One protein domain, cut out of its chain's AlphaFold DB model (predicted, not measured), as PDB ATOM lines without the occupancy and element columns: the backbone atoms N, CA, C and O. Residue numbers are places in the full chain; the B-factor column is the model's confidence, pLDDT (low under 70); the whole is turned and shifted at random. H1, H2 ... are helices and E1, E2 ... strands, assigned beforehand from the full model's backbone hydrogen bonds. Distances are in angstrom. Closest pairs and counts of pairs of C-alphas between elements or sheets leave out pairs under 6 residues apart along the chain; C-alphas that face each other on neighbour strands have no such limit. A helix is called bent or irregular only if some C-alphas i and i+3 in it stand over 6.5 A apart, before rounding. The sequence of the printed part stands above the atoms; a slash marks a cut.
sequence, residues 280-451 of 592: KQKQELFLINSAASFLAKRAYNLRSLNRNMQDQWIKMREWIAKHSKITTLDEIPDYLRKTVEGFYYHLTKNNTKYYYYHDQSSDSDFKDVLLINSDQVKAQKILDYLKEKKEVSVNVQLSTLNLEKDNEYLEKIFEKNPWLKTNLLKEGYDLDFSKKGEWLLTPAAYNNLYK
ATOM      1  N   LYS A 280      10.189  20.199 -16.747       56.41
ATOM      2  CA  LYS A 280       9.304  19.314 -17.519       56.41
ATOM      3  C   LYS A 280       9.071  19.875 -18.917       56.41
ATOM      4  O   LYS A 280       9.287  19.161 -19.888       56.41
ATOM      5  N   GLN A 281       8.782  21.172 -19.016       64.44
ATOM      6  CA  GLN A 281       8.616  21.846 -20.301       64.44
ATOM      7  C   GLN A 281       9.884  21.755 -21.169       64.44
ATOM      8  O   GLN A 281       9.788  21.474 -22.358       64.44
ATOM      9  N   LYS A 282      11.085  21.917 -20.593       63.69
ATOM     10  CA  LYS A 282      12.353  21.748 -21.331       63.69
ATOM     11  C   LYS A 282      12.565  20.315 -21.833       63.69
ATOM     12  O   LYS A 282      13.033  20.135 -22.954       63.69
ATOM     13  N   GLN A 283      12.239  19.301 -21.030       61.72
ATOM     14  CA  GLN A 283      12.345  17.894 -21.443       61.72
ATOM     15  C   GLN A 283      11.333  17.541 -22.538       61.72
ATOM     16  O   GLN A 283      11.694  16.881 -23.511       61.72
ATOM     17  N   GLU A 284      10.095  18.018 -22.415       69.31
ATOM     18  CA  GLU A 284       9.057  17.858 -23.437       69.31
ATOM     19  C   GLU A 284       9.483  18.516 -24.753       69.31
ATOM     20  O   GLU A 284       9.461  17.864 -25.795       69.31
ATOM     21  N   LEU A 285       9.968  19.760 -24.711       73.88
ATOM     22  CA  LEU A 285      10.494  20.451 -25.892       73.88
ATOM     23  C   LEU A 285      11.668  19.698 -26.531       73.88
ATOM     24  O   LEU A 285      11.712  19.560 -27.750       73.88
ATOM     25  N   PHE A 286      12.585  19.148 -25.731       67.12
ATOM     26  CA  PHE A 286      13.687  18.336 -26.250       67.12
ATOM     27  C   PHE A 286      13.192  17.093 -27.003       67.12
ATOM     28  O   PHE A 286      13.723  16.769 -28.069       67.12
ATOM     29  N   LEU A 287      12.172  16.402 -26.481       68.69
ATOM     30  CA  LEU A 287      11.568  15.246 -27.149       68.69
ATOM     31  C   LEU A 287      10.878  15.651 -28.456       68.69
ATOM     32  O   LEU A 287      11.105  15.003 -29.478       68.69
ATOM     33  N   ILE A 288      10.118  16.751 -28.446       78.12
ATOM     34  CA  ILE A 288       9.458  17.309 -29.637       78.12
ATOM     35  C   ILE A 288      10.491  17.635 -30.725       78.12
ATOM     36  O   ILE A 288      10.356  17.186 -31.865       78.12
ATOM     37  N   ASN A 289      11.555  18.358 -30.369       75.12
ATOM     38  CA  ASN A 289      12.601  18.776 -31.307       75.12
ATOM     39  C   ASN A 289      13.411  17.578 -31.823       75.12
ATOM     40  O   ASN A 289      13.768  17.508 -33.002       75.12
ATOM     41  N   SER A 290      13.638  16.572 -30.973       71.12
ATOM     42  CA  SER A 290      14.265  15.309 -31.376       71.12
ATOM     43  C   SER A 290      13.401  14.543 -32.378       71.12
ATOM     44  O   SER A 290      13.924  14.028 -33.370       71.12
ATOM     45  N   ALA A 291      12.084  14.501 -32.165       74.44
ATOM     46  CA  ALA A 291      11.137  13.874 -33.080       74.44
ATOM     47  C   ALA A 291      11.080  14.621 -34.427       74.44
ATOM     48  O   ALA A 291      11.146  13.991 -35.484       74.44
ATOM     49  N   ALA A 292      11.059  15.956 -34.416       75.38
ATOM     50  CA  ALA A 292      11.109  16.777 -35.629       75.38
ATOM     51  C   ALA A 292      12.433  16.606 -36.399       75.38
ATOM     52  O   ALA A 292      12.447  16.409 -37.618       75.38
ATOM     53  N   SER A 293      13.560  16.580 -35.687       72.75
ATOM     54  CA  SER A 293      14.878  16.285 -36.261       72.75
ATOM     55  C   SER A 293      14.945  14.886 -36.869       72.75
ATOM     56  O   SER A 293      15.548  14.687 -37.928       72.75
ATOM     57  N   PHE A 294      14.325  13.904 -36.213       72.12
ATOM     58  CA  PHE A 294      14.201  12.551 -36.735       72.12
ATOM     59  C   PHE A 294      13.369  12.516 -38.017       72.12
ATOM     60  O   PHE A 294      13.805  11.877 -38.973       72.12
ATOM     61  N   LEU A 295      12.236  13.227 -38.082       72.06
ATOM     62  CA  LEU A 295      11.437  13.343 -39.309       72.06
ATOM     63  C   LEU A 295      12.268  13.886 -40.462       72.06
ATOM     64  O   LEU A 295      12.323  13.256 -41.515       72.06
ATOM     65  N   ALA A 296      12.973  14.997 -40.237       67.81
ATOM     66  CA  ALA A 296      13.815  15.602 -41.258       67.81
ATOM     67  C   ALA A 296      14.887  14.613 -41.740       67.81
ATOM     68  O   ALA A 296      14.974  14.327 -42.931       67.81
ATOM     69  N   LYS A 297      15.666  14.021 -40.823       69.12
ATOM     70  CA  LYS A 297      16.735  13.065 -41.170       69.12
ATOM     71  C   LYS A 297      16.208  11.803 -41.853       69.12
ATOM     72  O   LYS A 297      16.843  11.307 -42.783       69.12
ATOM     73  N   ARG A 298      15.078  11.261 -41.390       68.44
ATOM     74  CA  ARG A 298      14.490  10.039 -41.948       68.44
ATOM     75  C   ARG A 298      13.967  10.310 -43.353       68.44
ATOM     76  O   ARG A 298      14.352   9.558 -44.243       68.44
ATOM     77  N   ALA A 299      13.239  11.408 -43.576       66.38
ATOM     78  CA  ALA A 299      12.715  11.791 -44.890       66.38
ATOM     79  C   ALA A 299      13.799  11.814 -45.984       66.38
ATOM     80  O   ALA A 299      13.622  11.213 -47.043       66.38
ATOM     81  N   TYR A 300      14.973  12.394 -45.701       64.81
ATOM     82  CA  TYR A 300      16.083  12.428 -46.666       64.81
ATOM     83  C   TYR A 300      16.622  11.040 -47.046       64.81
ATOM     84  O   TYR A 300      17.030  10.835 -48.194       64.81
ATOM     85  N   ASN A 301      16.590  10.086 -46.111       77.25
ATOM     86  CA  ASN A 301      17.167   8.753 -46.281       77.25
ATOM     87  C   ASN A 301      16.160   7.689 -46.743       77.25
ATOM     88  O   ASN A 301      16.597   6.630 -47.193       77.25
ATOM     89  N   LEU A 302      14.843   7.941 -46.687       78.81
ATOM     90  CA  LEU A 302      13.794   6.951 -47.002       78.81
ATOM     91  C   LEU A 302      13.964   6.290 -48.379       78.81
ATOM     92  O   LEU A 302      13.711   5.095 -48.511       78.81
ATOM     93  N   ARG A 303      14.462   7.027 -49.378       80.00
ATOM     94  CA  ARG A 303      14.756   6.519 -50.735       80.00
ATOM     95  C   ARG A 303      15.792   5.393 -50.762       80.00
ATOM     96  O   ARG A 303      15.752   4.525 -51.624       80.00
ATOM     97  N   SER A 304      16.730   5.418 -49.819       79.75
ATOM     98  CA  SER A 304      17.790   4.409 -49.690       79.75
ATOM     99  C   SER A 304      17.387   3.220 -48.814       79.75
ATOM    100  O   SER A 304      18.057   2.190 -48.824       79.75
ATOM    101  N   LEU A 305      16.292   3.344 -48.058       80.62
ATOM    102  CA  LEU A 305      15.813   2.285 -47.177       80.62
ATOM    103  C   LEU A 305      15.021   1.234 -47.961       80.62
ATOM    104  O   LEU A 305      14.492   1.495 -49.039       80.62
ATOM    105  N   ASN A 306      14.939   0.026 -47.406       82.69
ATOM    106  CA  ASN A 306      14.174  -1.065 -48.003       82.69
ATOM    107  C   ASN A 306      12.653  -0.797 -47.979       82.69
ATOM    108  O   ASN A 306      12.157   0.022 -47.201       82.69
ATOM    109  N   ARG A 307      11.900  -1.554 -48.788       84.81
ATOM    110  CA  ARG A 307      10.438  -1.405 -48.914       84.81
ATOM    111  C   ARG A 307       9.670  -1.542 -47.596       84.81
ATOM    112  O   ARG A 307       8.660  -0.878 -47.430       84.81
ATOM    113  N   ASN A 308      10.137  -2.361 -46.650       82.50
ATOM    114  CA  ASN A 308       9.471  -2.512 -45.351       82.50
ATOM    115  C   ASN A 308       9.539  -1.202 -44.542       82.50
ATOM    116  O   ASN A 308       8.544  -0.748 -43.988       82.50
ATOM    117  N   MET A 309      10.691  -0.529 -44.540       81.88
ATOM    118  CA  MET A 309      10.847   0.764 -43.863       81.88
ATOM    119  C   MET A 309      10.041   1.887 -44.531       81.88
ATOM    120  O   MET A 309       9.565   2.784 -43.833       81.88
ATOM    121  N   GLN A 310       9.880   1.832 -45.857       84.94
ATOM    122  CA  GLN A 310       9.016   2.742 -46.618       84.94
ATOM    123  C   GLN A 310       7.529   2.490 -46.318       84.94
ATOM    124  O   GLN A 310       6.782   3.430 -46.065       84.94
ATOM    125  N   ASP A 311       7.106   1.230 -46.231       85.69
ATOM    126  CA  ASP A 311       5.744   0.856 -45.828       85.69
ATOM    127  C   ASP A 311       5.429   1.292 -44.385       85.69
ATOM    128  O   ASP A 311       4.364   1.845 -44.116       85.69
ATOM    129  N   GLN A 312       6.382   1.151 -43.456       84.38
ATOM    130  CA  GLN A 312       6.236   1.692 -42.098       84.38
ATOM    131  C   GLN A 312       6.055   3.216 -42.088       84.38
ATOM    132  O   GLN A 312       5.283   3.729 -41.278       84.38
ATOM    133  N   TRP A 313       6.743   3.942 -42.975       85.94
ATOM    134  CA  TRP A 313       6.580   5.391 -43.115       85.94
ATOM    135  C   TRP A 313       5.175   5.765 -43.595       85.94
ATOM    136  O   TRP A 313       4.548   6.650 -43.013       85.94
ATOM    137  N   ILE A 314       4.647   5.048 -44.590       89.38
ATOM    138  CA  ILE A 314       3.281   5.254 -45.090       89.38
ATOM    139  C   ILE A 314       2.261   4.971 -43.985       89.38
ATOM    140  O   ILE A 314       1.421   5.820 -43.702       89.38
ATOM    141  N   LYS A 315       2.382   3.833 -43.290       90.38
ATOM    142  CA  LYS A 315       1.494   3.471 -42.170       90.38
ATOM    143  C   LYS A 315       1.510   4.508 -41.051       90.38
ATOM    144  O   LYS A 315       0.464   4.824 -40.491       90.38
ATOM    145  N   MET A 316       2.682   5.055 -40.735       90.31
ATOM    146  CA  MET A 316       2.826   6.136 -39.763       90.31
ATOM    147  C   MET A 316       2.078   7.399 -40.214       90.31
ATOM    148  O   MET A 316       1.310   7.958 -39.434       90.31
ATOM    149  N   ARG A 317       2.267   7.834 -41.470       90.94
ATOM    150  CA  ARG A 317       1.583   9.005 -42.048       90.94
ATOM    151  C   ARG A 317       0.068   8.821 -42.089       90.94
ATOM    152  O   ARG A 317      -0.659   9.720 -41.677       90.94
ATOM    153  N   GLU A 318      -0.403   7.657 -42.527       93.25
ATOM    154  CA  GLU A 318      -1.826   7.305 -42.544       93.25
ATOM    155  C   GLU A 318      -2.422   7.312 -41.138       93.25
ATOM    156  O   GLU A 318      -3.503   7.860 -40.932       93.25
ATOM    157  N   TRP A 319      -1.716   6.747 -40.156       94.56
ATOM    158  CA  TRP A 319      -2.177   6.754 -38.772       94.56
ATOM    159  C   TRP A 319      -2.273   8.192 -38.229       94.56
ATOM    160  O   TRP A 319      -3.309   8.542 -37.668       94.56
ATOM    161  N   ILE A 320      -1.274   9.051 -38.480       93.25
ATOM    162  CA  ILE A 320      -1.290  10.469 -38.065       93.25
ATOM    163  C   ILE A 320      -2.442  11.226 -38.734       93.25
ATOM    164  O   ILE A 320      -3.128  12.012 -38.084       93.25
ATOM    165  N   ALA A 321      -2.678  10.982 -40.025       93.62
ATOM    166  CA  ALA A 321      -3.758  11.616 -40.776       93.62
ATOM    167  C   ALA A 321      -5.146  11.241 -40.238       93.62
ATOM    168  O   ALA A 321      -6.065  12.055 -40.285       93.62
ATOM    169  N   LYS A 322      -5.292  10.019 -39.712       94.50
ATOM    170  CA  LYS A 322      -6.533   9.539 -39.095       94.50
ATOM    171  C   LYS A 322      -6.723  10.015 -37.656       94.50
ATOM    172  O   LYS A 322      -7.861  10.075 -37.208       94.50
ATOM    173  N   HIS A 323      -5.642  10.368 -36.963       93.19
ATOM    174  CA  HIS A 323      -5.647  10.689 -35.535       93.19
ATOM    175  C   HIS A 323      -4.946  12.027 -35.275       93.19
ATOM    176  O   HIS A 323      -3.912  12.088 -34.615       93.19
ATOM    177  N   SER A 324      -5.500  13.145 -35.753       88.12
ATOM    178  CA  SER A 324      -4.915  14.477 -35.490       88.12
ATOM    179  C   SER A 324      -4.839  14.834 -33.992       88.12
ATOM    180  O   SER A 324      -4.158  15.784 -33.597       88.12
ATOM    181  N   LYS A 325      -5.570  14.079 -33.170       90.69
ATOM    182  CA  LYS A 325      -5.576  14.061 -31.710       90.69
ATOM    183  C   LYS A 325      -5.844  12.636 -31.228       90.69
ATOM    184  O   LYS A 325      -6.436  11.854 -31.969       90.69
ATOM    185  N   ILE A 326      -5.473  12.346 -29.988       90.25
ATOM    186  CA  ILE A 326      -5.796  11.089 -29.298       90.25
ATOM    187  C   ILE A 326      -6.181  11.377 -27.843       90.25
ATOM    188  O   ILE A 326      -5.839  12.432 -27.289       90.25
ATOM    189  N   THR A 327      -6.924  10.462 -27.225       87.50
ATOM    190  CA  THR A 327      -7.260  10.555 -25.795       87.50
ATOM    191  C   THR A 327      -6.142   9.958 -24.955       87.50
ATOM    192  O   THR A 327      -5.753  10.546 -23.956       87.50
ATOM    193  N   THR A 328      -5.578   8.830 -25.386       85.75
ATOM    194  CA  THR A 328      -4.449   8.170 -24.718       85.75
ATOM    195  C   THR A 328      -3.390   7.715 -25.719       85.75
ATOM    196  O   THR A 328      -3.700   7.366 -26.857       85.75
ATOM    197  N   LEU A 329      -2.129   7.655 -25.279       85.44
ATOM    198  CA  LEU A 329      -1.032   7.064 -26.053       85.44
ATOM    199  C   LEU A 329      -1.246   5.570 -26.349       85.44
ATOM    200  O   LEU A 329      -0.638   5.043 -27.279       85.44
ATOM    201  N   ASP A 330      -2.124   4.887 -25.605       87.19
ATOM    202  CA  ASP A 330      -2.449   3.478 -25.854       87.19
ATOM    203  C   ASP A 330      -3.249   3.240 -27.142       87.19
ATOM    204  O   ASP A 330      -3.284   2.116 -27.639       87.19
ATOM    205  N   GLU A 331      -3.826   4.294 -27.729       88.69
ATOM    206  CA  GLU A 331      -4.427   4.246 -29.068       88.69
ATOM    207  C   GLU A 331      -3.370   4.045 -30.169       88.69
ATOM    208  O   GLU A 331      -3.697   3.628 -31.284       88.69
ATOM    209  N   ILE A 332      -2.091   4.326 -29.877       88.12
ATOM    210  CA  ILE A 332      -0.994   4.143 -30.824       88.12
ATOM    211  C   ILE A 332      -0.633   2.649 -30.900       88.12
ATOM    212  O   ILE A 332      -0.220   2.064 -29.890       88.12
ATOM    213  N   PRO A 333      -0.685   2.025 -32.094       87.69
ATOM    214  CA  PRO A 333      -0.281   0.636 -32.267       87.69
ATOM    215  C   PRO A 333       1.168   0.393 -31.831       87.69
ATOM    216  O   PRO A 333       2.055   1.188 -32.147       87.69
ATOM    217  N   ASP A 334       1.443  -0.747 -31.192       82.88
ATOM    218  CA  ASP A 334       2.767  -1.068 -30.629       82.88
ATOM    219  C   ASP A 334       3.914  -0.956 -31.641       82.88
ATOM    220  O   ASP A 334       5.001  -0.472 -31.315       82.88
ATOM    221  N   TYR A 335       3.667  -1.345 -32.897       80.06
ATOM    222  CA  TYR A 335       4.660  -1.266 -33.970       80.06
ATOM    223  C   TYR A 335       5.001   0.178 -34.388       80.06
ATOM    224  O   TYR A 335       6.053   0.401 -34.990       80.06
ATOM    225  N   LEU A 336       4.150   1.157 -34.057       78.25
ATOM    226  CA  LEU A 336       4.358   2.588 -34.305       78.25
ATOM    227  C   LEU A 336       4.747   3.370 -33.049       78.25
ATOM    228  O   LEU A 336       5.376   4.420 -33.183       78.25
ATOM    229  N   ARG A 337       4.420   2.869 -31.849       77.06
ATOM    230  CA  ARG A 337       4.511   3.594 -30.568       77.06
ATOM    231  C   ARG A 337       5.837   4.332 -30.382       77.06
ATOM    232  O   ARG A 337       5.840   5.547 -30.231       77.06
ATOM    233  N   LYS A 338       6.965   3.628 -30.546       68.44
ATOM    234  CA  LYS A 338       8.322   4.205 -30.406       68.44
ATOM    235  C   LYS A 338       8.612   5.392 -31.330       68.44
ATOM    236  O   LYS A 338       9.506   6.176 -31.032       68.44
ATOM    237  N   THR A 339       7.933   5.473 -32.471       71.44
ATOM    238  CA  THR A 339       8.151   6.530 -33.468       71.44
ATOM    239  C   THR A 339       7.121   7.645 -33.327       71.44
ATOM    240  O   THR A 339       7.462   8.813 -33.461       71.44
ATOM    241  N   VAL A 340       5.867   7.281 -33.064       81.12
ATOM    242  CA  VAL A 340       4.715   8.183 -33.150       81.12
ATOM    243  C   VAL A 340       4.448   8.948 -31.859       81.12
ATOM    244  O   VAL A 340       3.985  10.082 -31.926       81.12
ATOM    245  N   GLU A 341       4.766   8.381 -30.696       83.06
ATOM    246  CA  GLU A 341       4.519   9.016 -29.392       83.06
ATOM    247  C   GLU A 341       5.128  10.426 -29.305       83.06
ATOM    248  O   GLU A 341       4.460  11.367 -28.886       83.06
ATOM    249  N   GLY A 342       6.352  10.611 -29.816       81.50
ATOM    250  CA  GLY A 342       7.038  11.911 -29.833       81.50
ATOM    251  C   GLY A 342       6.405  12.971 -30.746       81.50
ATOM    252  O   GLY A 342       6.833  14.126 -30.734       81.50
ATOM    253  N   PHE A 343       5.395  12.608 -31.540       87.56
ATOM    254  CA  PHE A 343       4.625  13.540 -32.364       87.56
ATOM    255  C   PHE A 343       3.390  14.090 -31.667       87.56
ATOM    256  O   PHE A 343       2.736  14.951 -32.252       87.56
ATOM    257  N   TYR A 344       3.099  13.665 -30.437       89.25
ATOM    258  CA  TYR A 344       2.005  14.204 -29.638       89.25
ATOM    259  C   TYR A 344       2.530  14.983 -28.443       89.25
ATOM    260  O   TYR A 344       3.446  14.566 -27.740       89.25
ATOM    261  N   TYR A 345       1.905  16.126 -28.206       87.94
ATOM    262  CA  TYR A 345       2.107  16.943 -27.030       87.94
ATOM    263  C   TYR A 345       0.920  16.787 -26.081       87.94
ATOM    264  O   TYR A 345      -0.235  16.958 -26.482       87.94
ATOM    265  N   HIS A 346       1.227  16.485 -24.821       87.44
ATOM    266  CA  HIS A 346       0.235  16.372 -23.764       87.44
ATOM    267  C   HIS A 346      -0.239  17.751 -23.310       87.44
ATOM    268  O   HIS A 346       0.541  18.607 -22.883       87.44
ATOM    269  N   LEU A 347      -1.544  17.967 -23.360       84.44
ATOM    270  CA  LEU A 347      -2.181  19.165 -22.858       84.44
ATOM    271  C   LEU A 347      -2.576  18.982 -21.397       84.44
ATOM    272  O   LEU A 347      -3.154  17.983 -20.998       84.44
ATOM    273  N   THR A 348      -2.371  20.027 -20.600       77.00
ATOM    274  CA  THR A 348      -2.789  20.054 -19.186       77.00
ATOM    275  C   THR A 348      -4.302  19.934 -18.978       77.00
ATOM    276  O   THR A 348      -4.744  19.656 -17.865       77.00
ATOM    277  N   LYS A 349      -5.094  20.203 -20.019       81.06
ATOM    278  CA  LYS A 349      -6.553  20.059 -20.073       81.06
ATOM    279  C   LYS A 349      -6.951  19.710 -21.498       81.06
ATOM    280  O   LYS A 349      -6.346  20.245 -22.430       81.06
ATOM    281  N   ASN A 350      -8.020  18.933 -21.659       83.69
ATOM    282  CA  ASN A 350      -8.545  18.589 -22.975       83.69
ATOM    283  C   ASN A 350      -8.879  19.877 -23.729       83.69
ATOM    284  O   ASN A 350      -9.678  20.703 -23.268       83.69
ATOM    285  N   ASN A 351      -8.258  20.055 -24.887       86.06
ATOM    286  CA  ASN A 351      -8.404  21.260 -25.689       86.06
ATOM    287  C   ASN A 351      -8.290  20.919 -27.178       86.06
ATOM    288  O   ASN A 351      -7.917  19.809 -27.556       86.06
ATOM    289  N   THR A 352      -8.624  21.888 -28.017       87.50
ATOM    290  CA  THR A 352      -8.488  21.826 -29.482       87.50
ATOM    291  C   THR A 352      -7.360  22.726 -29.985       87.50
ATOM    292  O   THR A 352      -7.075  22.771 -31.183       87.50
ATOM    293  N   LYS A 353      -6.695  23.446 -29.070       91.69
ATOM    294  CA  LYS A 353      -5.657  24.418 -29.402       91.69
ATOM    295  C   LYS A 353      -4.537  24.513 -28.374       91.69
ATOM    296  O   LYS A 353      -4.743  24.289 -27.179       91.69
ATOM    297  N   TYR A 354      -3.375  24.939 -28.856       93.19
ATOM    298  CA  TYR A 354      -2.241  25.381 -28.050       93.19
ATOM    299  C   TYR A 354      -1.440  26.464 -28.791       93.19
ATOM    300  O   TYR A 354      -1.573  26.661 -30.000       93.19
ATOM    301  N   TYR A 355      -0.584  27.155 -28.048       93.19
ATOM    302  CA  TYR A 355       0.277  28.242 -28.501       93.19
ATOM    303  C   TYR A 355       1.728  27.781 -28.504       93.19
ATOM    304  O   TYR A 355       2.137  27.030 -27.618       93.19
ATOM    305  N   TYR A 356       2.510  28.220 -29.485       92.75
ATOM    306  CA  TYR A 356       3.908  27.822 -29.612       92.75
ATOM    307  C   TYR A 356       4.774  28.911 -30.244       92.75
ATOM    308  O   TYR A 356       4.267  29.849 -30.866       92.75
ATOM    309  N   TYR A 357       6.090  28.773 -30.095       89.62
ATOM    310  CA  TYR A 357       7.073  29.596 -30.791       89.62
ATOM    311  C   TYR A 357       8.225  28.743 -31.338       89.62
ATOM    312  O   TYR A 357       8.742  27.861 -30.651       89.62
ATOM    313  N   HIS A 358       8.612  29.050 -32.574       87.06
ATOM    314  CA  HIS A 358       9.834  28.606 -33.239       87.06
ATOM    315  C   HIS A 358      10.334  29.759 -34.120       87.06
ATOM    316  O   HIS A 358       9.551  30.642 -34.500       87.06
ATOM    317  N   ASP A 359      11.618  29.768 -34.460       81.94
ATOM    318  CA  ASP A 359      12.155  30.765 -35.380       81.94
ATOM    319  C   ASP A 359      11.839  30.382 -36.831       81.94
ATOM    320  O   ASP A 359      12.541  29.603 -37.464       81.94
ATOM    321  N   GLN A 360      10.784  30.974 -37.387       72.75
ATOM    322  CA  GLN A 360      10.368  30.730 -38.773       72.75
ATOM    323  C   GLN A 360      11.436  31.070 -39.822       72.75
ATOM    324  O   GLN A 360      11.347  30.579 -40.949       72.75
ATOM    325  N   SER A 361      12.396  31.945 -39.501       70.94
ATOM    326  CA  SER A 361      13.402  32.408 -40.459       70.94
ATOM    327  C   SER A 361      14.566  31.428 -40.612       70.94
ATOM    328  O   SER A 361      15.054  31.235 -41.726       70.94
ATOM    329  N   SER A 362      14.977  30.789 -39.513       69.12
ATOM    330  CA  SER A 362      16.074  29.817 -39.474       69.12
ATOM    331  C   SER A 362      15.586  28.364 -39.464       69.12
ATOM    332  O   SER A 362      16.308  27.477 -39.919       69.12
ATOM    333  N   ASP A 363      14.347  28.124 -39.036       71.75
ATOM    334  CA  ASP A 363      13.752  26.802 -38.884       71.75
ATOM    335  C   ASP A 363      12.340  26.731 -39.493       71.75
ATOM    336  O   ASP A 363      11.306  26.766 -38.816       71.75
ATOM    337  N   SER A 364      12.293  26.605 -40.822       69.69
ATOM    338  CA  SER A 364      11.041  26.434 -41.575       69.69
ATOM    339  C   SER A 364      10.340  25.099 -41.319       69.69
ATOM    340  O   SER A 364       9.150  24.981 -41.604       69.69
ATOM    341  N   ASP A 365      11.069  24.105 -40.809       71.81
ATOM    342  CA  ASP A 365      10.601  22.724 -40.671       71.81
ATOM    343  C   ASP A 365      10.147  22.399 -39.239       71.81
ATOM    344  O   ASP A 365       9.759  21.259 -38.975       71.81
ATOM    345  N   PHE A 366      10.144  23.390 -38.337       83.50
ATOM    346  CA  PHE A 366       9.766  23.247 -36.926       83.50
ATOM    347  C   PHE A 366      10.665  22.253 -36.156       83.50
ATOM    348  O   PHE A 366      10.181  21.515 -35.294       83.50
ATOM    349  N   LYS A 367      11.958  22.190 -36.494       75.62
ATOM    350  CA  LYS A 367      12.979  21.362 -35.829       75.62
ATOM    351  C   LYS A 367      13.304  21.845 -34.416       75.62
ATOM    352  O   LYS A 367      13.578  21.002 -33.569       75.62
ATOM    353  N   ASP A 368      13.235  23.151 -34.178       80.56
ATOM    354  CA  ASP A 368      13.632  23.821 -32.941       80.56
ATOM    355  C   ASP A 368      12.470  24.661 -32.384       80.56
ATOM    356  O   ASP A 368      12.436  25.895 -32.437       80.56
ATOM    357  N   VAL A 369      11.485  23.970 -31.806       85.25
ATOM    358  CA  VAL A 369      10.421  24.594 -31.015       85.25
ATOM    359  C   VAL A 369      10.996  25.010 -29.660       85.25
ATOM    360  O   VAL A 369      11.569  24.199 -28.933       85.25
ATOM    361  N   LEU A 370      10.823  26.282 -29.301       79.50
ATOM    362  CA  LEU A 370      11.340  26.850 -28.046       79.50
ATOM    363  C   LEU A 370      10.260  26.994 -26.971       79.50
ATOM    364  O   LEU A 370      10.560  27.177 -25.794       79.50
ATOM    365  N   LEU A 371       8.991  26.934 -27.370       84.62
ATOM    366  CA  LEU A 371       7.855  27.104 -26.476       84.62
ATOM    367  C   LEU A 371       6.645  26.360 -27.023       84.62
ATOM    368  O   LEU A 371       6.308  26.504 -28.194       84.62
ATOM    369  N   ILE A 372       5.938  25.667 -26.136       87.75
ATOM    370  CA  ILE A 372       4.580  25.176 -26.348       87.75
ATOM    371  C   ILE A 372       3.786  25.318 -25.042       87.75
ATOM    372  O   ILE A 372       4.328  25.108 -23.951       87.75
ATOM    373  N   ASN A 373       2.528  25.756 -25.120       87.56
ATOM    374  CA  ASN A 373       1.641  25.875 -23.962       87.56
ATOM    375  C   ASN A 373       0.160  25.905 -24.369       87.56
ATOM    376  O   ASN A 373      -0.201  26.510 -25.375       87.56
ATOM    377  N   SER A 374      -0.722  25.314 -23.564       88.25
ATOM    378  CA  SER A 374      -2.175  25.353 -23.792       88.25
ATOM    379  C   SER A 374      -2.833  26.674 -23.359       88.25
ATOM    380  O   SER A 374      -3.942  26.977 -23.799       88.25
ATOM    381  N   ASP A 375      -2.164  27.471 -22.520       88.81
ATOM    382  CA  ASP A 375      -2.639  28.752 -21.992       88.81
ATOM    383  C   ASP A 375      -1.921  29.926 -22.675       88.81
ATOM    384  O   ASP A 375      -0.698  30.056 -22.604       88.81
ATOM    385  N   GLN A 376      -2.696  30.806 -23.315       91.25
ATOM    386  CA  GLN A 376      -2.178  31.954 -24.060       91.25
ATOM    387  C   GLN A 376      -1.421  32.950 -23.180       91.25
ATOM    388  O   GLN A 376      -0.378  33.461 -23.581       91.25
ATOM    389  N   VAL A 377      -1.947  33.248 -21.992       88.38
ATOM    390  CA  VAL A 377      -1.371  34.257 -21.096       88.38
ATOM    391  C   VAL A 377      -0.041  33.749 -20.561       88.38
ATOM    392  O   VAL A 377       0.936  34.497 -20.509       88.38
ATOM    393  N   LYS A 378       0.029  32.461 -20.206       85.69
ATOM    394  CA  LYS A 378       1.286  31.831 -19.782       85.69
ATOM    395  C   LYS A 378       2.287  31.745 -20.929       85.69
ATOM    396  O   LYS A 378       3.444  32.095 -20.724       85.69
ATOM    397  N   ALA A 379       1.848  31.344 -22.123       88.12
ATOM    398  CA  ALA A 379       2.696  31.329 -23.313       88.12
ATOM    399  C   ALA A 379       3.302  32.711 -23.584       88.12
ATOM    400  O   ALA A 379       4.501  32.817 -23.822       88.12
ATOM    401  N   GLN A 380       2.491  33.770 -23.494       89.69
ATOM    402  CA  GLN A 380       2.946  35.129 -23.769       89.69
ATOM    403  C   GLN A 380       3.990  35.583 -22.750       89.69
ATOM    404  O   GLN A 380       5.042  36.066 -23.148       89.69
ATOM    405  N   LYS A 381       3.764  35.324 -21.454       81.62
ATOM    406  CA  LYS A 381       4.752  35.616 -20.403       81.62
ATOM    407  C   LYS A 381       6.091  34.917 -20.644       81.62
ATOM    408  O   LYS A 381       7.136  35.525 -20.444       81.62
ATOM    409  N   ILE A 382       6.067  33.651 -21.072       80.88
ATOM    410  CA  ILE A 382       7.300  32.912 -21.376       80.88
ATOM    411  C   ILE A 382       7.981  33.500 -22.617       80.88
ATOM    412  O   ILE A 382       9.190  33.697 -22.607       80.88
ATOM    413  N   LEU A 383       7.223  33.833 -23.665       84.62
ATOM    414  CA  LEU A 383       7.783  34.462 -24.860       84.62
ATOM    415  C   LEU A 383       8.425  35.822 -24.545       84.62
ATOM    416  O   LEU A 383       9.508  36.115 -25.044       84.62
ATOM    417  N   ASP A 384       7.784  36.637 -23.709       81.69
ATOM    418  CA  ASP A 384       8.308  37.938 -23.287       81.69
ATOM    419  C   ASP A 384       9.610  37.784 -22.489       81.69
ATOM    420  O   ASP A 384      10.566  38.521 -22.726       81.69
ATOM    421  N   TYR A 385       9.699  36.762 -21.634       74.06
ATOM    422  CA  TYR A 385      10.943  36.401 -20.952       74.06
ATOM    423  C   TYR A 385      12.060  36.003 -21.933       74.06
ATOM    424  O   TYR A 385      13.186  36.482 -21.810       74.06
ATOM    425  N   LEU A 386      11.765  35.182 -22.951       77.19
ATOM    426  CA  LEU A 386      12.753  34.812 -23.977       77.19
ATOM    427  C   LEU A 386      13.255  36.044 -24.756       77.19
ATOM    428  O   LEU A 386      14.438  36.128 -25.095       77.19
ATOM    429  N   LYS A 387      12.376  37.026 -25.013       81.94
ATOM    430  CA  LYS A 387      12.747  38.309 -25.637       81.94
ATOM    431  C   LYS A 387      13.663  39.128 -24.736       81.94
ATOM    432  O   LYS A 387      14.667  39.655 -25.210       81.94
ATOM    433  N   GLU A 388      13.342  39.223 -23.446       72.81
ATOM    434  CA  GLU A 388      14.157  39.934 -22.452       72.81
ATOM    435  C   GLU A 388      15.571  39.344 -22.362       72.81
ATOM    436  O   GLU A 388      16.561  40.079 -22.344       72.81
ATOM    437  N   LYS A 389      15.678  38.012 -22.401       71.50
ATOM    438  CA  LYS A 389      16.954  37.281 -22.417       71.50
ATOM    439  C   LYS A 389      17.682  37.323 -23.763       71.50
ATOM    440  O   LYS A 389      18.787  36.797 -23.859       71.50
ATOM    441  N   LYS A 390      17.112  37.981 -24.781       77.88
ATOM    442  CA  LYS A 390      17.635  38.050 -26.159       77.88
ATOM    443  C   LYS A 390      17.844  36.672 -26.799       77.88
ATOM    444  O   LYS A 390      18.642  36.544 -27.723       77.88
ATOM    445  N   GLU A 391      17.119  35.657 -26.334       71.88
ATOM    446  CA  GLU A 391      17.103  34.328 -26.955       71.88
ATOM    447  C   GLU A 391      16.271  34.338 -28.245       71.88
ATOM    448  O   GLU A 391      16.468  33.509 -29.128       71.88
ATOM    449  N   VAL A 392      15.351  35.303 -28.373       81.25
ATOM    450  CA  VAL A 392      14.489  35.494 -29.545       81.25
ATOM    451  C   VAL A 392      14.375  36.982 -29.897       81.25
ATOM    452  O   VAL A 392      14.579  37.857 -29.054       81.25
ATOM    453  N   SER A 393      14.026  37.293 -31.148       83.81
ATOM    454  CA  SER A 393      13.850  38.681 -31.605       83.81
ATOM    455  C   SER A 393      12.647  39.368 -30.941       83.81
ATOM    456  O   SER A 393      11.593  38.769 -30.759       83.81
ATOM    457  N   VAL A 394      12.756  40.662 -30.633       84.50
ATOM    458  CA  VAL A 394      11.704  41.436 -29.937       84.50
ATOM    459  C   VAL A 394      10.356  41.468 -30.675       84.50
ATOM    460  O   VAL A 394       9.302  41.530 -30.038       84.50
ATOM    461  N   ASN A 395      10.374  41.353 -32.006       84.75
ATOM    462  CA  ASN A 395       9.186  41.467 -32.859       84.75
ATOM    463  C   ASN A 395       8.428  40.145 -33.053       84.75
ATOM    464  O   ASN A 395       7.420  40.118 -33.758       84.75
ATOM    465  N   VAL A 396       8.897  39.042 -32.464       86.88
ATOM    466  CA  VAL A 396       8.261  37.735 -32.668       86.88
ATOM    467  C   VAL A 396       6.916  37.645 -31.948       86.88
ATOM    468  O   VAL A 396       6.712  38.243 -30.885       86.88
ATOM    469  N   GLN A 397       5.995  36.874 -32.519       89.56
ATOM    470  CA  GLN A 397       4.662  36.635 -31.972       89.56
ATOM    471  C   GLN A 397       4.421  35.136 -31.787       89.56
ATOM    472  O   GLN A 397       5.039  34.307 -32.460       89.56
ATOM    473  N   LEU A 398       3.507  34.793 -30.878       91.50
ATOM    474  CA  LEU A 398       3.064  33.415 -30.699       91.50
ATOM    475  C   LEU A 398       2.355  32.911 -31.954       91.50
ATOM    476  O   LEU A 398       1.449  33.553 -32.485       91.50
ATOM    477  N   SER A 399       2.726  31.707 -32.369       91.12
ATOM    478  CA  SER A 399       1.939  30.913 -33.302       91.12
ATOM    479  C   SER A 399       0.898  30.099 -32.535       91.12
ATOM    480  O   SER A 399       1.002  29.898 -31.324       91.12
ATOM    481  N   THR A 400      -0.150  29.656 -33.224       91.62
ATOM    482  CA  THR A 400      -1.224  28.855 -32.621       91.62
ATOM    483  C   THR A 400      -1.543  27.680 -33.530       91.62
ATOM    484  O   THR A 400      -1.716  27.869 -34.734       91.62
ATOM    485  N   LEU A 401      -1.633  26.479 -32.960       90.94
ATOM    486  CA  LEU A 401      -2.328  25.363 -33.590       90.94
ATOM    487  C   LEU A 401      -3.753  25.385 -33.052       90.94
ATOM    488  O   LEU A 401      -3.948  25.335 -31.840       90.94
ATOM    489  N   ASN A 402      -4.737  25.505 -33.941       90.12
ATOM    490  CA  ASN A 402      -6.149  25.506 -33.582       90.12
ATOM    491  C   ASN A 402      -6.910  24.601 -34.550       90.12
ATOM    492  O   ASN A 402      -7.198  24.997 -35.678       90.12
ATOM    493  N   LEU A 403      -7.224  23.395 -34.081       87.81
ATOM    494  CA  LEU A 403      -7.912  22.382 -34.869       87.81
ATOM    495  C   LEU A 403      -9.308  22.834 -35.313       87.81
ATOM    496  O   LEU A 403      -9.694  22.560 -36.443       87.81
ATOM    497  N   GLU A 404     -10.047  23.562 -34.471       85.88
ATOM    498  CA  GLU A 404     -11.384  24.064 -34.822       85.88
ATOM    499  C   GLU A 404     -11.321  25.067 -35.973       85.88
ATOM    500  O   GLU A 404     -12.097  24.970 -36.917       85.88
ATOM    501  N   LYS A 405     -10.355  25.994 -35.927       84.38
ATOM    502  CA  LYS A 405     -10.177  26.981 -36.996       84.38
ATOM    503  C   LYS A 405      -9.755  26.319 -38.305       84.38
ATOM    504  O   LYS A 405     -10.263  26.670 -39.363       84.38
ATOM    505  N   ASP A 406      -8.839  25.356 -38.241       80.69
ATOM    506  CA  ASP A 406      -8.402  24.634 -39.439       80.69
ATOM    507  C   ASP A 406      -9.527  23.750 -40.019       80.69
ATOM    508  O   ASP A 406      -9.570  23.530 -41.233       80.69
ATOM    509  N   ASN A 407     -10.481  23.309 -39.190       84.50
ATOM    510  CA  ASN A 407     -11.661  22.567 -39.635       84.50
ATOM    511  C   ASN A 407     -12.630  23.404 -40.470       84.50
ATOM    512  O   ASN A 407     -13.299  22.857 -41.342       84.50
ATOM    513  N   GLU A 408     -12.696  24.722 -40.266       86.06
ATOM    514  CA  GLU A 408     -13.582  25.596 -41.049       86.06
ATOM    515  C   GLU A 408     -13.321  25.462 -42.560       86.06
ATOM    516  O   GLU A 408     -14.249  25.515 -43.365       86.06
ATOM    517  N   TYR A 409     -12.064  25.243 -42.961       85.88
ATOM    518  CA  TYR A 409     -11.697  25.040 -44.365       85.88
ATOM    519  C   TYR A 409     -12.137  23.668 -44.890       85.88
ATOM    520  O   TYR A 409     -12.653  23.569 -46.004       85.88
ATOM    521  N   LEU A 410     -11.958  22.610 -44.092       89.88
ATOM    522  CA  LEU A 410     -12.378  21.257 -44.459       89.88
ATOM    523  C   LEU A 410     -13.904  21.137 -44.515       89.88
ATOM    524  O   LEU A 410     -14.422  20.521 -45.443       89.88
ATOM    525  N   GLU A 411     -14.635  21.770 -43.596       91.69
ATOM    526  CA  GLU A 411     -16.101  21.752 -43.616       91.69
ATOM    527  C   GLU A 411     -16.657  22.455 -44.855       91.69
ATOM    528  O   GLU A 411     -17.521  21.884 -45.511       91.69
ATOM    529  N   LYS A 412     -16.097  23.595 -45.288       92.50
ATOM    530  CA  LYS A 412     -16.480  24.211 -46.576       92.50
ATOM    531  C   LYS A 412     -16.310  23.242 -47.748       92.50
ATOM    532  O   LYS A 412     -17.183  23.138 -48.612       92.50
ATOM    533  N   ILE A 413     -15.194  22.506 -47.782       94.12
ATOM    534  CA  ILE A 413     -14.949  21.477 -48.801       94.12
ATOM    535  C   ILE A 413     -16.010  20.378 -48.710       94.12
ATOM    536  O   ILE A 413     -16.576  19.994 -49.735       94.12
ATOM    537  N   PHE A 414     -16.288  19.870 -47.511       95.38
ATOM    538  CA  PHE A 414     -17.233  18.780 -47.289       95.38
ATOM    539  C   PHE A 414     -18.687  19.178 -47.549       95.38
ATOM    540  O   PHE A 414     -19.437  18.361 -48.074       95.38
ATOM    541  N   GLU A 415     -19.082  20.418 -47.275       95.38
ATOM    542  CA  GLU A 415     -20.402  20.953 -47.620       95.38
ATOM    543  C   GLU A 415     -20.638  20.924 -49.134       95.38
ATOM    544  O   GLU A 415     -21.708  20.525 -49.598       95.38
ATOM    545  N   LYS A 416     -19.624  21.293 -49.925       96.12
ATOM    546  CA  LYS A 416     -19.690  21.261 -51.396       96.12
ATOM    547  C   LYS A 416     -19.446  19.874 -51.984       96.12
ATOM    548  O   LYS A 416     -19.913  19.570 -53.080       96.12
ATOM    549  N   ASN A 417     -18.724  19.019 -51.263       95.31
ATOM    550  CA  ASN A 417     -18.285  17.699 -51.710       95.31
ATOM    551  C   ASN A 417     -18.545  16.626 -50.633       95.31
ATOM    552  O   ASN A 417     -17.600  15.979 -50.174       95.31
ATOM    553  N   PRO A 418     -19.810  16.362 -50.255       95.56
ATOM    554  CA  PRO A 418     -20.141  15.523 -49.093       95.56
ATOM    555  C   PRO A 418     -19.630  14.082 -49.207       95.56
ATOM    556  O   PRO A 418     -19.282  13.446 -48.214       95.56
ATOM    557  N   TRP A 419     -19.491  13.589 -50.438       95.94
ATOM    558  CA  TRP A 419     -18.915  12.283 -50.749       95.94
ATOM    559  C   TRP A 419     -17.463  12.117 -50.251       95.94
ATOM    560  O   TRP A 419     -17.081  11.001 -49.899       95.94
ATOM    561  N   LEU A 420     -16.668  13.195 -50.166       96.88
ATOM    562  CA  LEU A 420     -15.311  13.150 -49.601       96.88
ATOM    563  C   LEU A 420     -15.353  12.808 -48.114       96.88
ATOM    564  O   LEU A 420     -14.675  11.877 -47.683       96.88
ATOM    565  N   LYS A 421     -16.200  13.515 -47.350       95.44
ATOM    566  CA  LYS A 421     -16.388  13.280 -45.911       95.44
ATOM    567  C   LYS A 421     -16.822  11.842 -45.662       95.44
ATOM    568  O   LYS A 421     -16.246  11.159 -44.824       95.44
ATOM    569  N   THR A 422     -17.788  11.347 -46.440       96.38
ATOM    570  CA  THR A 422     -18.262   9.961 -46.327       96.38
ATOM    571  C   THR A 422     -17.151   8.939 -46.574       96.38
ATOM    572  O   THR A 422     -17.049   7.976 -45.817       96.38
ATOM    573  N   ASN A 423     -16.324   9.118 -47.607       97.00
ATOM    574  CA  ASN A 423     -15.242   8.177 -47.908       97.00
ATOM    575  C   ASN A 423     -14.135   8.211 -46.846       97.00
ATOM    576  O   ASN A 423     -13.712   7.157 -46.383       97.00
ATOM    577  N   LEU A 424     -13.730   9.398 -46.395       96.50
ATOM    578  CA  LEU A 424     -12.743   9.541 -45.322       96.50
ATOM    579  C   LEU A 424     -13.232   8.913 -44.005       96.50
ATOM    580  O   LEU A 424     -12.493   8.159 -43.375       96.50
ATOM    581  N   LEU A 425     -14.491   9.137 -43.616       95.56
ATOM    582  CA  LEU A 425     -15.066   8.501 -42.422       95.56
ATOM    583  C   LEU A 425     -15.098   6.972 -42.543       95.56
ATOM    584  O   LEU A 425     -14.758   6.278 -41.588       95.56
ATOM    585  N   LYS A 426     -15.453   6.431 -43.718       96.19
ATOM    586  CA  LYS A 426     -15.412   4.979 -43.980       96.19
ATOM    587  C   LYS A 426     -14.005   4.400 -43.850       96.19
ATOM    588  O   LYS A 426     -13.855   3.262 -43.421       96.19
ATOM    589  N   GLU A 427     -12.986   5.175 -44.203       95.19
ATOM    590  CA  GLU A 427     -11.585   4.786 -44.058       95.19
ATOM    591  C   GLU A 427     -11.015   5.025 -42.645       95.19
ATOM    592  O   GLU A 427      -9.851   4.699 -42.387       95.19
ATOM    593  N   GLY A 428     -11.826   5.544 -41.717       94.75
ATOM    594  CA  GLY A 428     -11.477   5.717 -40.307       94.75
ATOM    595  C   GLY A 428     -10.734   7.012 -39.983       94.75
ATOM    596  O   GLY A 428      -9.998   7.043 -39.004       94.75
ATOM    597  N   TYR A 429     -10.875   8.059 -40.799       94.25
ATOM    598  CA  TYR A 429     -10.325   9.379 -40.477       94.25
ATOM    599  C   TYR A 429     -11.186  10.080 -39.417       94.25
ATOM    600  O   TYR A 429     -12.396  10.220 -39.614       94.25
ATOM    601  N   ASP A 430     -10.578  10.560 -38.327       90.12
ATOM    602  CA  ASP A 430     -11.253  11.465 -37.393       90.12
ATOM    603  C   ASP A 430     -11.359  12.863 -38.011       90.12
ATOM    604  O   ASP A 430     -10.364  13.563 -38.199       90.12
ATOM    605  N   LEU A 431     -12.588  13.255 -38.348       88.50
ATOM    606  CA  LEU A 431     -12.903  14.554 -38.941       88.50
ATOM    607  C   LEU A 431     -13.669  15.474 -37.982       88.50
ATOM    608  O   LEU A 431     -14.121  16.540 -38.395       88.50
ATOM    609  N   ASP A 432     -13.864  15.081 -36.721       85.00
ATOM    610  CA  ASP A 432     -14.582  15.899 -35.743       85.00
ATOM    611  C   ASP A 432     -13.600  16.707 -34.899       85.00
ATOM    612  O   ASP A 432     -13.302  16.370 -33.754       85.00
ATOM    613  N   PHE A 433     -13.097  17.807 -35.450       82.69
ATOM    614  CA  PHE A 433     -12.106  18.667 -34.794       82.69
ATOM    615  C   PHE A 433     -12.640  19.428 -33.572       82.69
ATOM    616  O   PHE A 433     -11.832  19.953 -32.809       82.69
ATOM    617  N   SER A 434     -13.958  19.424 -33.337       80.12
ATOM    618  CA  SER A 434     -14.573  20.017 -32.142       80.12
ATOM    619  C   SER A 434     -14.340  19.180 -30.877       80.12
ATOM    620  O   SER A 434     -14.310  19.709 -29.763       80.12
ATOM    621  N   LYS A 435     -14.119  17.864 -31.028       83.00
ATOM    622  CA  LYS A 435     -13.769  16.995 -29.897       83.00
ATOM    623  C   LYS A 435     -12.448  17.436 -29.275       83.00
ATOM    624  O   LYS A 435     -11.427  17.535 -29.954       83.00
ATOM    625  N   LYS A 436     -12.460  17.647 -27.963       82.44
ATOM    626  CA  LYS A 436     -11.263  17.983 -27.187       82.44
ATOM    627  C   LYS A 436     -10.433  16.722 -26.945       82.44
ATOM    628  O   LYS A 436     -10.991  15.710 -26.532       82.44
ATOM    629  N   GLY A 437      -9.124  16.803 -27.169       81.19
ATOM    630  CA  GLY A 437      -8.173  15.722 -26.882       81.19
ATOM    631  C   GLY A 437      -7.194  16.113 -25.779       81.19
ATOM    632  O   GLY A 437      -6.943  17.304 -25.575       81.19
ATOM    633  N   GLU A 438      -6.655  15.122 -25.070       87.75
ATOM    634  CA  GLU A 438      -5.541  15.314 -24.125       87.75
ATOM    635  C   GLU A 438      -4.203  15.412 -24.858       87.75
ATOM    636  O   GLU A 438      -3.303  16.113 -24.410       87.75
ATOM    637  N   TRP A 439      -4.092  14.778 -26.024       90.88
ATOM    638  CA  TRP A 439      -2.873  14.742 -26.817       90.88
ATOM    639  C   TRP A 439      -3.143  15.308 -28.206       90.88
ATOM    640  O   TRP A 439      -3.940  14.754 -28.969       90.88
ATOM    641  N   LEU A 440      -2.474  16.409 -28.547       92.62
ATOM    642  CA  LEU A 440      -2.525  17.008 -29.884       92.62
ATOM    643  C   LEU A 440      -1.191  16.830 -30.596       92.62
ATOM    644  O   LEU A 440      -0.146  16.793 -29.952       92.62
ATOM    645  N   LEU A 441      -1.212  16.778 -31.926       92.94
ATOM    646  CA  LEU A 441       0.017  16.740 -32.714       92.94
ATOM    647  C   LEU A 441       0.922  17.945 -32.421       92.94
ATOM    648  O   LEU A 441       0.444  19.074 -32.289       92.94
ATOM    649  N   THR A 442       2.234  17.720 -32.371       91.44
ATOM    650  CA  THR A 442       3.252  18.777 -32.286       91.44
ATOM    651  C   THR A 442       3.245  19.648 -33.550       91.44
ATOM    652  O   THR A 442       2.767  19.196 -34.598       91.44
ATOM    653  N   PRO A 443       3.789  20.884 -33.519       90.31
ATOM    654  CA  PRO A 443       3.754  21.772 -34.682       90.31
ATOM    655  C   PRO A 443       4.369  21.147 -35.938       90.31
ATOM    656  O   PRO A 443       3.795  21.253 -37.022       90.31
ATOM    657  N   ALA A 444       5.497  20.449 -35.777       88.94
ATOM    658  CA  ALA A 444       6.178  19.748 -36.858       88.94
ATOM    659  C   ALA A 444       5.311  18.623 -37.438       88.94
ATOM    660  O   ALA A 444       5.103  18.565 -38.648       88.94
ATOM    661  N   ALA A 445       4.761  17.751 -36.589       91.38
ATOM    662  CA  ALA A 445       3.950  16.630 -37.049       91.38
ATOM    663  C   ALA A 445       2.646  17.095 -37.712       91.38
ATOM    664  O   ALA A 445       2.239  16.563 -38.743       91.38
ATOM    665  N   TYR A 446       2.012  18.135 -37.173       91.69
ATOM    666  CA  TYR A 446       0.787  18.670 -37.747       91.69
ATOM    667  C   TYR A 446       1.014  19.313 -39.123       91.69
ATOM    668  O   TYR A 446       0.305  19.003 -40.084       91.69
ATOM    669  N   ASN A 447       2.012  20.196 -39.239       86.81
ATOM    670  CA  ASN A 447       2.249  20.926 -40.485       86.81
ATOM    671  C   ASN A 447       2.923  20.072 -41.564       86.81
ATOM    672  O   ASN A 447       2.574  20.225 -42.732       86.81
ATOM    673  N   ASN A 448       3.834  19.167 -41.189       85.81
ATOM    674  CA  ASN A 448       4.622  18.399 -42.156       85.81
ATOM    675  C   ASN A 448       4.041  17.011 -42.461       85.81
ATOM    676  O   ASN A 448       4.320  16.480 -43.529       85.81
ATOM    677  N   LEU A 449       3.248  16.410 -41.561       90.00
ATOM    678  CA  LEU A 449       2.686  15.065 -41.770       90.00
ATOM    679  C   LEU A 449       1.174  15.095 -41.938       90.00
ATOM    680  O   LEU A 449       0.680  14.670 -42.977       90.00
ATOM    681  N   TYR A 450       0.436  15.610 -40.951       92.88
ATOM    682  CA  TYR A 450      -1.030  15.579 -40.984       92.88
ATOM    683  C   TYR A 450      -1.587  16.346 -42.189       92.88
ATOM    684  O   TYR A 450      -2.316  15.768 -42.995       92.88
ATOM    685  N   LYS A 451      -1.199  17.621 -42.359       89.75
ATOM    686  CA  LYS A 451      -1.670  18.456 -43.478       89.75
ATOM    687  C   LYS A 451      -1.303  17.877 -44.844       89.75
ATOM    688  O   LYS A 451      -2.117  17.964 -45.760       89.75
TER     689      LYS A 451
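Overview. This is residues 280 to 451 of the 592 residues of an uncharacterized protein of Lactobacillus ultunensis DSM 16047 (UniProt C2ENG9). A short helix, H7, sits in the middle, with the helices H1, H2 and H3 and two small sheets placed round it. H4 covers the far face of the three-stranded sheet at one end of the domain, while at the other end H5 runs outward from E4 as an arm with H6 folded back at its tip, where residues 415 to 420 stick out; H1 and H2 meet in a second corner, where residues 303 to 309 stick out. The printed part has 172 residues, with seven named helices and five named strands in the order H1 H2 H3 E1 E2 E3 H4 E4 H5 H6 E5 H7, and its class is mixed, helices and strands. One sheet runs E3, E2, E4 and the other E1, E5, both antiparallel. The whole is compact, with a radius of gyration of the C-alphas of 17.0 A and spans of 50 by 41 by 29 A.

Along the chain. Find C-alpha 280 at (9.304, 19.314, -17.519); from there H1 runs through residues 280 to 304, 36.5 A long, with a kink of 32 degrees near residue 298. H1 is irregular, C-alphas 300 and 303 being 7.3 A apart. Next come H2, residues 307 to 322 and 22.5 A long, and H3, residues 334 to 343, irregular with C-alphas 335 and 338 7.5 A apart. E1, residues 344 to 351, bends by 107 degrees at residue 348. Then read E2, residues 353 to 358, E3, residues 369 to 373, and H4, residues 376 to 388 and 18.3 A long. E4, residues 399 to 402, is followed at once by H5, residues 403 to 416 and 20.3 A long. Look for C-alpha 418 at (-20.141, 15.523, -49.093), where H6, residues 418 to 426, begins. E5, residues 437 to 441, leads to H7, residues 443 to 451, ending at C-alpha 451 at (-1.670, 18.456, -43.478).

Arrangement. Start at the sheet E3 E2 E4, where E2 is the inner strand. E2 and E3 form a hairpin, with N 355 and O 373 2.8 A apart, within hydrogen-bond range. Between E2 and E4, look at N 399 and O 356, 2.8 A. E3, H4 and E4 make a split strand-helix-strand unit, two strands running the same way with E2 between them, and its crossover is right-handed. H4 is on this sheet at a height of 9.2 A, over E3 and along the strands, at 13 degrees to E3 on the local plane. H7 is on the opposite face, over E2 and E4, and stands up from the sheet at 49 degrees. H1 only grazes the sheet with residues 281 to 292. In the sheet E1 E5, find N 345 and O 440, 2.8 A apart. H2 touches H7 with residues 317 to 321 alone, about perpendicular at 85 degrees; the closest C-alphas, of Ala 321 and Tyr 450, are 4.8 A apart. H1 touches H3 with residues 287 to 292 alone, at a steep tilt of 63 degrees; the closest C-alphas, of Ala 291 and Gly 342, are 5.6 A apart. H5 and H6 are close but not clearly touching, with the closest C-alphas, of Phe 414 and Lys 421, 5.7 A apart. H6 and H7 are apart. In H2, H4 and H6 every O i to N i+4 pair is within hydrogen-bond range; H1 has 18 of 21, H5 8 of 10, H7 3 of 5, and H3 2 of 6 beside 4 of 7 O i to N i+3 pairs.

Size, cuts and confidence. The two C-alphas farthest apart, those of Lys 389 and Trp 419, are 52.1 A from each other. The printed part has no cut, and the link from H2 to H3, 11 residues, is long. Within it, residues 325 to 326 pair antiparallel with residues 439 to 440 of E5. The mean pLDDT of the printed part is 84.2; look for values under 70 at residues 280 to 284, 286 to 287, 296 to 300, 338, 362 and 364.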